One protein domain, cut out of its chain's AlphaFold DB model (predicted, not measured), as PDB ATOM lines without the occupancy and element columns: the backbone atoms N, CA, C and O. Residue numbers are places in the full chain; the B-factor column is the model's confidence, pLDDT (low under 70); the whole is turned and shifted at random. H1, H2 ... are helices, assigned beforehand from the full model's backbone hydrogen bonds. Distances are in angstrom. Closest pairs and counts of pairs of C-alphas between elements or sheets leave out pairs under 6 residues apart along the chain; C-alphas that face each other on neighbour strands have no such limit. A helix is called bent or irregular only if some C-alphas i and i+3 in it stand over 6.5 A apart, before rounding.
ATOM      1  N   ILE A  14     -28.616 -14.918  15.724       96.50
ATOM      2  CA  ILE A  14     -28.753 -16.233  16.344       96.50
ATOM      3  C   ILE A  14     -28.120 -16.203  17.730       96.50
ATOM      4  O   ILE A  14     -28.714 -16.707  18.683       96.50
ATOM      5  N   TYR A  15     -26.963 -15.555  17.856       95.94
ATOM      6  CA  TYR A  15     -26.297 -15.343  19.137       95.94
ATOM      7  C   TYR A  15     -27.213 -14.663  20.171       95.94
ATOM      8  O   TYR A  15     -27.396 -15.191  21.269       95.94
ATOM      9  N   GLU A  16     -27.842 -13.539  19.820       95.94
ATOM     10  CA  GLU A  16     -28.747 -12.817  20.722       95.94
ATOM     11  C   GLU A  16     -30.002 -13.636  21.043       95.94
ATOM     12  O   GLU A  16     -30.445 -13.644  22.189       95.94
ATOM     13  N   ALA A  17     -30.539 -14.406  20.090       96.56
ATOM     14  CA  ALA A  17     -31.687 -15.271  20.356       96.56
ATOM     15  C   ALA A  17     -31.422 -16.289  21.470       96.56
ATOM     16  O   ALA A  17     -32.305 -16.532  22.285       96.56
ATOM     17  N   TYR A  18     -30.212 -16.852  21.545       95.81
ATOM     18  CA  TYR A  18     -29.824 -17.734  22.650       95.81
ATOM     19  C   TYR A  18     -29.700 -17.006  23.994       95.81
ATOM     20  O   TYR A  18     -29.682 -17.658  25.032       95.81
ATOM     21  N   ARG A  19     -29.596 -15.677  24.023       94.62
ATOM     22  CA  ARG A  19     -29.446 -14.893  25.260       94.62
ATOM     23  C   ARG A  19     -30.767 -14.362  25.805       94.62
ATOM     24  O   ARG A  19     -30.807 -13.971  26.967       94.62
ATOM     25  N   ILE A  20     -31.826 -14.360  24.999       95.12
ATOM     26  CA  ILE A  20     -33.154 -13.922  25.429       95.12
ATOM     27  C   ILE A  20     -33.763 -15.003  26.328       95.12
ATOM     28  O   ILE A  20     -34.067 -16.112  25.891       95.12
ATOM     29  N   GLU A  21     -33.941 -14.670  27.601       92.00
ATOM     30  CA  GLU A  21     -34.603 -15.537  28.570       92.00
ATOM     31  C   GLU A  21     -36.095 -15.684  28.234       92.00
ATOM     32  O   GLU A  21     -36.768 -14.707  27.907       92.00
ATOM     33  N   GLY A  22     -36.611 -16.916  28.279       93.19
ATOM     34  CA  GLY A  22     -38.024 -17.198  27.997       93.19
ATOM     35  C   GLY A  22     -38.449 -16.984  26.539       93.19
ATOM     36  O   GLY A  22     -39.644 -16.877  26.273       93.19
ATOM     37  N   ILE A  23     -37.510 -16.907  25.587       95.94
ATOM     38  CA  ILE A  23     -37.858 -16.803  24.166       95.94
ATOM     39  C   ILE A  23     -38.656 -18.025  23.709       95.94
ATOM     40  O   ILE A  23     -38.291 -19.163  23.989       95.94
ATOM     41  N   GLU A  24     -39.719 -17.789  22.945       94.62
ATOM     42  CA  GLU A  24     -40.527 -18.855  22.361       94.62
ATOM     43  C   GLU A  24     -40.175 -19.130  20.893       94.62
ATOM     44  O   GLU A  24     -39.584 -18.306  20.185       94.62
ATOM     45  N   GLU A  25     -40.591 -20.297  20.393       91.62
ATOM     46  CA  GLU A  25     -40.337 -20.711  19.008       91.62
ATOM     47  C   GLU A  25     -40.930 -19.722  17.986       91.62
ATOM     48  O   GLU A  25     -40.327 -19.465  16.940       91.62
ATOM     49  N   VAL A  26     -42.081 -19.113  18.303       94.38
ATOM     50  CA  VAL A  26     -42.730 -18.100  17.452       94.38
ATOM     51  C   VAL A  26     -41.834 -16.881  17.219       94.38
ATOM     52  O   VAL A  26     -41.803 -16.365  16.103       94.38
ATOM     53  N   SER A  27     -41.051 -16.486  18.224       96.06
ATOM     54  CA  SER A  27     -40.097 -15.373  18.151       96.06
ATOM     55  C   SER A  27     -38.776 -15.787  17.501       96.06
ATOM     56  O   SER A  27     -38.131 -14.976  16.839       96.06
ATOM     57  N   CYS A  28     -38.389 -17.061  17.612       96.25
ATOM     58  CA  CYS A  28     -37.187 -17.586  16.958       96.25
ATOM     59  C   CYS A  28     -37.315 -17.600  15.427       96.25
ATOM     60  O   CYS A  28     -36.348 -17.327  14.719       96.25
ATOM     61  N   ARG A  29     -38.509 -17.896  14.896       95.31
ATOM     62  CA  ARG A  29     -38.766 -17.990  13.447       95.31
ATOM     63  C   ARG A  29     -38.398 -16.735  12.647       95.31
ATOM     64  O   ARG A  29     -37.651 -16.882  11.678       95.31
ATOM     65  N   PRO A  30     -38.878 -15.524  12.990       96.69
ATOM     66  CA  PRO A  30     -38.498 -14.318  12.261       96.69
ATOM     67  C   PRO A  30     -37.003 -13.999  12.391       96.69
ATOM     68  O   PRO A  30     -36.404 -13.591  11.401       96.69
ATOM     69  N   ILE A  31     -36.377 -14.254  13.549       96.81
ATOM     70  CA  ILE A  31     -34.928 -14.062  13.744       96.81
ATOM     71  C   ILE A  31     -34.125 -14.982  12.815       96.81
ATOM     72  O   ILE A  31     -33.225 -14.531  12.111       96.81
ATOM     73  N   PHE A  32     -34.477 -16.269  12.774       95.94
ATOM     74  CA  PHE A  32     -33.842 -17.240  11.886       95.94
ATOM     75  C   PHE A  32     -34.020 -16.874  10.409       95.94
ATOM     76  O   PHE A  32     -33.091 -17.026   9.621       95.94
ATOM     77  N   LEU A  33     -35.198 -16.376  10.023       94.25
ATOM     78  CA  LEU A  33     -35.445 -15.945   8.650       94.25
ATOM     79  C   LEU A  33     -34.618 -14.706   8.281       94.25
ATOM     80  O   LEU A  33     -34.042 -14.689   7.199       94.25
ATOM     81  N   ASP A  34     -34.530 -13.702   9.158       95.88
ATOM     82  CA  ASP A  34     -33.692 -12.512   8.932       95.88
ATOM     83  C   ASP A  34     -32.210 -12.890   8.805       95.88
ATOM     84  O   ASP A  34     -31.517 -12.407   7.909       95.88
ATOM     85  N   TRP A  35     -31.742 -13.836   9.626       95.38
ATOM     86  CA  TRP A  35     -30.414 -14.419   9.459       95.38
ATOM     87  C   TRP A  35     -30.258 -15.089   8.086       95.38
ATOM     88  O   TRP A  35     -29.339 -14.747   7.344       95.38
ATOM     89  N   ALA A  36     -31.178 -15.980   7.708       93.25
ATOM     90  CA  ALA A  36     -31.110 -16.714   6.445       93.25
ATOM     91  C   ALA A  36     -31.163 -15.795   5.210       93.25
ATOM     92  O   ALA A  36     -30.556 -16.106   4.188       93.25
ATOM     93  N   LEU A  37     -31.872 -14.664   5.294       92.44
ATOM     94  CA  LEU A  37     -31.910 -13.636   4.249       92.44
ATOM     95  C   LEU A  37     -30.598 -12.847   4.141       92.44
ATOM     96  O   LEU A  37     -30.310 -12.299   3.079       92.44
ATOM     97  N   GLY A  38     -29.823 -12.782   5.224       90.88
ATOM     98  CA  GLY A  38     -28.511 -12.144   5.264       90.88
ATOM     99  C   GLY A  38     -27.355 -13.035   4.804       90.88
ATOM    100  O   GLY A  38     -26.251 -12.519   4.647       90.88
ATOM    101  N   VAL A  39     -27.581 -14.338   4.594       90.31
ATOM    102  CA  VAL A  39     -26.544 -15.260   4.105       90.31
ATOM    103  C   VAL A  39     -26.221 -14.942   2.637       90.31
ATOM    104  O   VAL A  39     -27.139 -14.920   1.807       90.31
ATOM    105  N   PRO A  40     -24.942 -14.703   2.288       89.88
ATOM    106  CA  PRO A  40     -24.524 -14.494   0.906       89.88
ATOM    107  C   PRO A  40     -24.889 -15.669  -0.007       89.88
ATOM    108  O   PRO A  40     -24.902 -16.828   0.400       89.88
ATOM    109  N   THR A  41     -25.193 -15.383  -1.272       87.06
ATOM    110  CA  THR A  41     -25.649 -16.410  -2.228       87.06
ATOM    111  C   THR A  41     -24.579 -17.427  -2.633       87.06
ATOM    112  O   THR A  41     -24.920 -18.455  -3.211       87.06
ATOM    113  N   ASP A  42     -23.310 -17.111  -2.399       90.62
ATOM    114  CA  ASP A  42     -22.129 -17.945  -2.632       90.62
ATOM    115  C   ASP A  42     -21.747 -18.813  -1.422       90.62
ATOM    116  O   ASP A  42     -20.901 -19.699  -1.546       90.62
ATOM    117  N   GLU A  43     -22.397 -18.611  -0.278       89.94
ATOM    118  CA  GLU A  43     -22.200 -19.411   0.926       89.94
ATOM    119  C   GLU A  43     -23.282 -20.494   1.065       89.94
ATOM    120  O   GLU A  43     -24.390 -20.365   0.544       89.94
ATOM    121  N   ASP A  44     -22.965 -21.581   1.780       90.81
ATOM    122  CA  ASP A  44     -23.911 -22.666   2.058       90.81
ATOM    123  C   ASP A  44     -24.632 -22.434   3.401       90.81
ATOM    124  O   ASP A  44     -24.029 -22.619   4.467       90.81
ATOM    125  N   PRO A  45     -25.941 -22.109   3.397       91.38
ATOM    126  CA  PRO A  45     -26.704 -21.932   4.628       91.38
ATOM    127  C   PRO A  45     -26.733 -23.196   5.493       91.38
ATOM    128  O   PRO A  45     -26.812 -23.101   6.717       91.38
ATOM    129  N   VAL A  46     -26.658 -24.388   4.890       92.88
ATOM    130  CA  VAL A  46     -26.666 -25.662   5.623       92.88
ATOM    131  C   VAL A  46     -25.380 -25.822   6.427       92.88
ATOM    132  O   VAL A  46     -25.434 -26.222   7.594       92.88
ATOM    133  N   ALA A  47     -24.228 -25.482   5.842       94.00
ATOM    134  CA  ALA A  47     -22.949 -25.468   6.546       94.00
ATOM    135  C   ALA A  47     -22.972 -24.503   7.740       94.00
ATOM    136  O   ALA A  47     -22.529 -24.860   8.834       94.00
ATOM    137  N   HIS A  48     -23.573 -23.324   7.577       95.19
ATOM    138  CA  HIS A  48     -23.700 -22.354   8.666       95.19
ATOM    139  C   HIS A  48     -24.582 -22.841   9.805       95.19
ATOM    140  O   HIS A  48     -24.186 -22.751  10.966       95.19
ATOM    141  N   ILE A  49     -25.740 -23.426   9.490       95.88
ATOM    142  CA  ILE A  49     -26.627 -24.006  10.505       95.88
ATOM    143  C   ILE A  49     -25.901 -25.108  11.285       95.88
ATOM    144  O   ILE A  49     -26.016 -25.165  12.510       95.88
ATOM    145  N   LYS A  50     -25.119 -25.963  10.610       95.94
ATOM    146  CA  LYS A  50     -24.303 -26.994  11.277       95.94
ATOM    147  C   LYS A  50     -23.277 -26.379  12.227       95.94
ATOM    148  O   LYS A  50     -23.166 -26.846  13.358       95.94
ATOM    149  N   THR A  51     -22.582 -25.322  11.806       96.50
ATOM    150  CA  THR A  51     -21.628 -24.588  12.655       96.50
ATOM    151  C   THR A  51     -22.313 -24.010  13.895       96.50
ATOM    152  O   THR A  51     -21.845 -24.210  15.014       96.50
ATOM    153  N   MET A  52     -23.472 -23.368  13.728       96.25
ATOM    154  CA  MET A  52     -24.248 -22.817  14.845       96.25
ATOM    155  C   MET A  52     -24.756 -23.896  15.798       96.25
ATOM    156  O   MET A  52     -24.721 -23.712  17.012       96.25
ATOM    157  N   LEU A  53     -25.225 -25.029  15.270       96.69
ATOM    158  CA  LEU A  53     -25.661 -26.162  16.083       96.69
ATOM    159  C   LEU A  53     -24.508 -26.795  16.852       96.69
ATOM    160  O   LEU A  53     -24.705 -27.155  18.005       96.69
ATOM    161  N   ALA A  54     -23.326 -26.917  16.248       96.62
ATOM    162  CA  ALA A  54     -22.147 -27.446  16.925       96.62
ATOM    163  C   ALA A  54     -21.687 -26.535  18.073       96.62
ATOM    164  O   ALA A  54     -21.270 -27.034  19.114       96.62
ATOM    165  N   HIS A  55     -21.797 -25.215  17.900       95.94
ATOM    166  CA  HIS A  55     -21.369 -24.236  18.902       95.94
ATOM    167  C   HIS A  55     -22.398 -24.037  20.024       95.94
ATOM    168  O   HIS A  55     -22.068 -24.149  21.202       95.94
ATOM    169  N   TYR A  56     -23.664 -23.775  19.683       95.44
ATOM    170  CA  TYR A  56     -24.701 -23.452  20.672       95.44
ATOM    171  C   TYR A  56     -25.488 -24.673  21.167       95.44
ATOM    172  O   TYR A  56     -25.940 -24.698  22.314       95.44
ATOM    173  N   GLY A  57     -25.663 -25.689  20.319       94.75
ATOM    174  CA  GLY A  57     -26.530 -26.837  20.585       94.75
ATOM    175  C   GLY A  57     -26.140 -27.680  21.806       94.75
ATOM    176  O   GLY A  57     -27.040 -28.002  22.578       94.75
ATOM    177  N   PRO A  58     -24.855 -28.025  22.042       95.81
ATOM    178  CA  PRO A  58     -24.465 -28.851  23.188       95.81
ATOM    179  C   PRO A  58     -24.809 -28.227  24.545       95.81
ATOM    180  O   PRO A  58     -25.233 -28.931  25.454       95.81
ATOM    181  N   ASN A  59     -24.666 -26.904  24.667       94.19
ATOM    182  CA  ASN A  59     -24.921 -26.187  25.919       94.19
ATOM    183  C   ASN A  59     -26.402 -25.855  26.124       94.19
ATOM    184  O   ASN A  59     -26.820 -25.562  27.242       94.19
ATOM    185  N   ARG A  60     -27.192 -25.837  25.045       93.25
ATOM    186  CA  ARG A  60     -28.600 -25.428  25.064       93.25
ATOM    187  C   ARG A  60     -29.470 -26.339  24.184       93.25
ATOM    188  O   ARG A  60     -30.148 -25.841  23.291       93.25
ATOM    189  N   PRO A  61     -29.483 -27.663  24.420       94.75
ATOM    190  CA  PRO A  61     -30.102 -28.630  23.510       94.75
ATOM    191  C   PRO A  61     -31.619 -28.469  23.358       94.75
ATOM    192  O   PRO A  61     -32.143 -28.814  22.297       94.75
ATOM    193  N   ASP A  62     -32.284 -27.928  24.385       94.25
ATOM    194  CA  ASP A  62     -33.739 -27.734  24.459       94.25
ATOM    195  C   ASP A  62     -34.173 -26.298  24.125       94.25
ATOM    196  O   ASP A  62     -35.349 -25.950  24.226       94.25
ATOM    197  N   HIS A  63     -33.237 -25.435  23.724       96.62
ATOM    198  CA  HIS A  63     -33.568 -24.057  23.400       96.62
ATOM    199  C   HIS A  63     -34.396 -23.986  22.104       96.62
ATOM    200  O   HIS A  63     -34.040 -24.639  21.115       96.62
ATOM    201  N   PRO A  64     -35.452 -23.154  22.031       97.31
ATOM    202  CA  PRO A  64     -36.309 -23.084  20.844       97.31
ATOM    203  C   PRO A  64     -35.554 -22.750  19.550       97.31
ATOM    204  O   PRO A  64     -35.863 -23.302  18.494       97.31
ATOM    205  N   MET A  65     -34.493 -21.936  19.628       97.62
ATOM    206  CA  MET A  65     -33.613 -21.678  18.478       97.62
ATOM    207  C   MET A  65     -32.840 -22.931  18.024       97.62
ATOM    208  O   MET A  65     -32.669 -23.136  16.827       97.62
ATOM    209  N   THR A  66     -32.413 -23.813  18.936       97.50
ATOM    210  CA  THR A  66     -31.740 -25.078  18.578       97.50
ATOM    211  C   THR A  66     -32.682 -26.005  17.824       97.50
ATOM    212  O   THR A  66     -32.304 -26.566  16.794       97.50
ATOM    213  N   ASN A  67     -33.924 -26.124  18.291       96.06
ATOM    214  CA  ASN A  67     -34.949 -26.917  17.614       96.06
ATOM    215  C   ASN A  67     -35.244 -26.368  16.216       96.06
ATOM    216  O   ASN A  67     -35.341 -27.132  15.255       96.06
ATOM    217  N   LEU A  68     -35.299 -25.043  16.082       95.75
ATOM    218  CA  LEU A  68     -35.518 -24.395  14.798       95.75
ATOM    219  C   LEU A  68     -34.349 -24.603  13.822       95.75
ATOM    220  O   LEU A  68     -34.586 -24.897  12.652       95.75
ATOM    221  N   LEU A  69     -33.102 -24.512  14.295       95.94
ATOM    222  CA  LEU A  69     -31.908 -24.800  13.493       95.94
ATOM    223  C   LEU A  69     -31.902 -26.260  13.004       95.94
ATOM    224  O   LEU A  69     -31.671 -26.505  11.819       95.94
ATOM    225  N   ARG A  70     -32.232 -27.229  13.873       95.44
ATOM    226  CA  ARG A  70     -32.388 -28.647  13.487       95.44
ATOM    227  C   ARG A  70     -33.468 -28.819  12.414       95.44
ATOM    228  O   ARG A  70     -33.201 -29.397  11.365       95.44
ATOM    229  N   ALA A  71     -34.648 -28.230  12.616       93.69
ATOM    230  CA  ALA A  71     -35.732 -28.269  11.633       93.69
ATOM    231  C   ALA A  71     -35.359 -27.584  10.302       93.69
ATOM    232  O   ALA A  71     -35.837 -27.974   9.234       93.69
ATOM    233  N   GLY A  72     -34.509 -26.554  10.354       91.06
ATOM    234  CA  GLY A  72     -33.932 -25.894   9.187       91.06
ATOM    235  C   GLY A  72     -33.061 -26.836   8.357       91.06
ATOM    236  O   GLY A  72     -33.224 -26.877   7.136       91.06
ATOM    237  N   LEU A  73     -32.208 -27.643   9.002       90.94
ATOM    238  CA  LEU A  73     -31.397 -28.659   8.318       90.94
ATOM    239  C   LEU A  73     -32.262 -29.679   7.585       90.94
ATOM    240  O   LEU A  73     -31.998 -29.960   6.416       90.94
ATOM    241  N   ASP A  74     -33.307 -30.196   8.230       86.56
ATOM    242  CA  ASP A  74     -34.170 -31.215   7.623       86.56
ATOM    243  C   ASP A  74     -34.892 -30.676   6.377       86.56
ATOM    244  O   ASP A  74     -34.948 -31.331   5.331       86.56
ATOM    245  N   LYS A  75     -35.388 -29.433   6.449       79.94
ATOM    246  CA  LYS A  75     -36.088 -28.772   5.334       79.94
ATOM    247  C   LYS A  75     -35.172 -28.378   4.176       79.94
ATOM    248  O   LYS A  75     -35.643 -28.294   3.043       79.94
ATOM    249  N   MET A  76     -33.903 -28.075   4.449       71.75
ATOM    250  CA  MET A  76     -32.922 -27.705   3.420       71.75
ATOM    251  C   MET A  76     -32.214 -28.925   2.820       71.75
ATOM    252  O   MET A  76     -31.786 -28.872   1.671       71.75
ATOM    253  N   SER A  77     -32.153 -30.038   3.557       62.00
ATOM    254  CA  SER A  77     -31.640 -31.320   3.058       62.00
ATOM    255  C   SER A  77     -32.587 -31.974   2.049       62.00
ATOM    256  O   SER A  77     -32.174 -32.834   1.272       62.00
ATOM    257  N   THR A  78     -33.855 -31.550   2.000       55.47
ATOM    258  CA  THR A  78     -34.752 -31.908   0.898       55.47
ATOM    259  C   THR A  78     -34.383 -31.063  -0.328       55.47
ATOM    260  O   THR A  78     -34.428 -29.834  -0.238       55.47
TER     261      THR A  78
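AT A GLANCE: This is residues 14 to 78 of the 85 residues of an uncharacterized protein of Rhodobacterales bacterium 52_120_T64 (UniProt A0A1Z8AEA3). Two helical hairpins, H1 with H2 and H3 with H4, pack together, with H4 side by side with H3 and meeting H2 near their first residues, from where H2 and H4 open as a V. The links between helices at residues 20 to 24 and 39 to 44 lie toward opposite ends of the long axis. The printed part has 65 residues with four named helices, H1 to H4 in chain order, and no named strand: all helix. It is compact, with a radius of gyration of the C-alphas of 11.2 A, and elongated, spanning 34 by 21 by 19 A.

IN THESE COORDINATES: H1, residues 14 to 19, begins at C-alpha 14 (-28.753, -16.233, 16.344) and is 9.0 A long. H2, residues 25 to 38, is 20.1 A long and neither bent nor irregular, but only just: C-alphas 27 and 30 are 6.2 A apart. H3, residues 45 to 56, is 16.2 A long. H4, residues 64 to 77, is 20.1 A long and ends at C-alpha 77 (-31.640, -31.320, 3.058).

HOW THE PARTS SIT: H4 is the hub, touching three helices. It touches H3, closest at the C-alphas of Ile 49 and Leu 69, 6.1 A, at a shallow tilt of 30 degrees, opposite ways. With residues 64 to 69 alone it touches H2, closest at the C-alphas of Glu 25 and Pro 64, 5.0 A, at a steep tilt of 52 degrees, the same way. With residue 65 alone it only just touches H1, with 3 pairs of C-alphas within 8 A, the closest those of Tyr 18 and Met 65, 6.9 A. H1 and H2 touch, closest at the C-alphas of Ile 14 and Phe 32, 6.8 A, at a shallow tilt of 31 degrees, opposite ways. H2 and H3 are close but not clearly touching, the C-alphas of Ala 36 and Pro 45 being closest at 7.1 A. In H3 and H4 every O i to N i+4 pair is within hydrogen-bond range; in H1 1 of 2 and in H2 8 of 10 are.

THE WHOLE: The two C-alphas farthest apart, those of Gly 22 and Asp 42, are 34.5 A apart. The printed part has no cut; the link H1 to H2 is tight, the other two short. Mean pLDDT of the printed part is 92.7, and residues 77 to 78 are under 70.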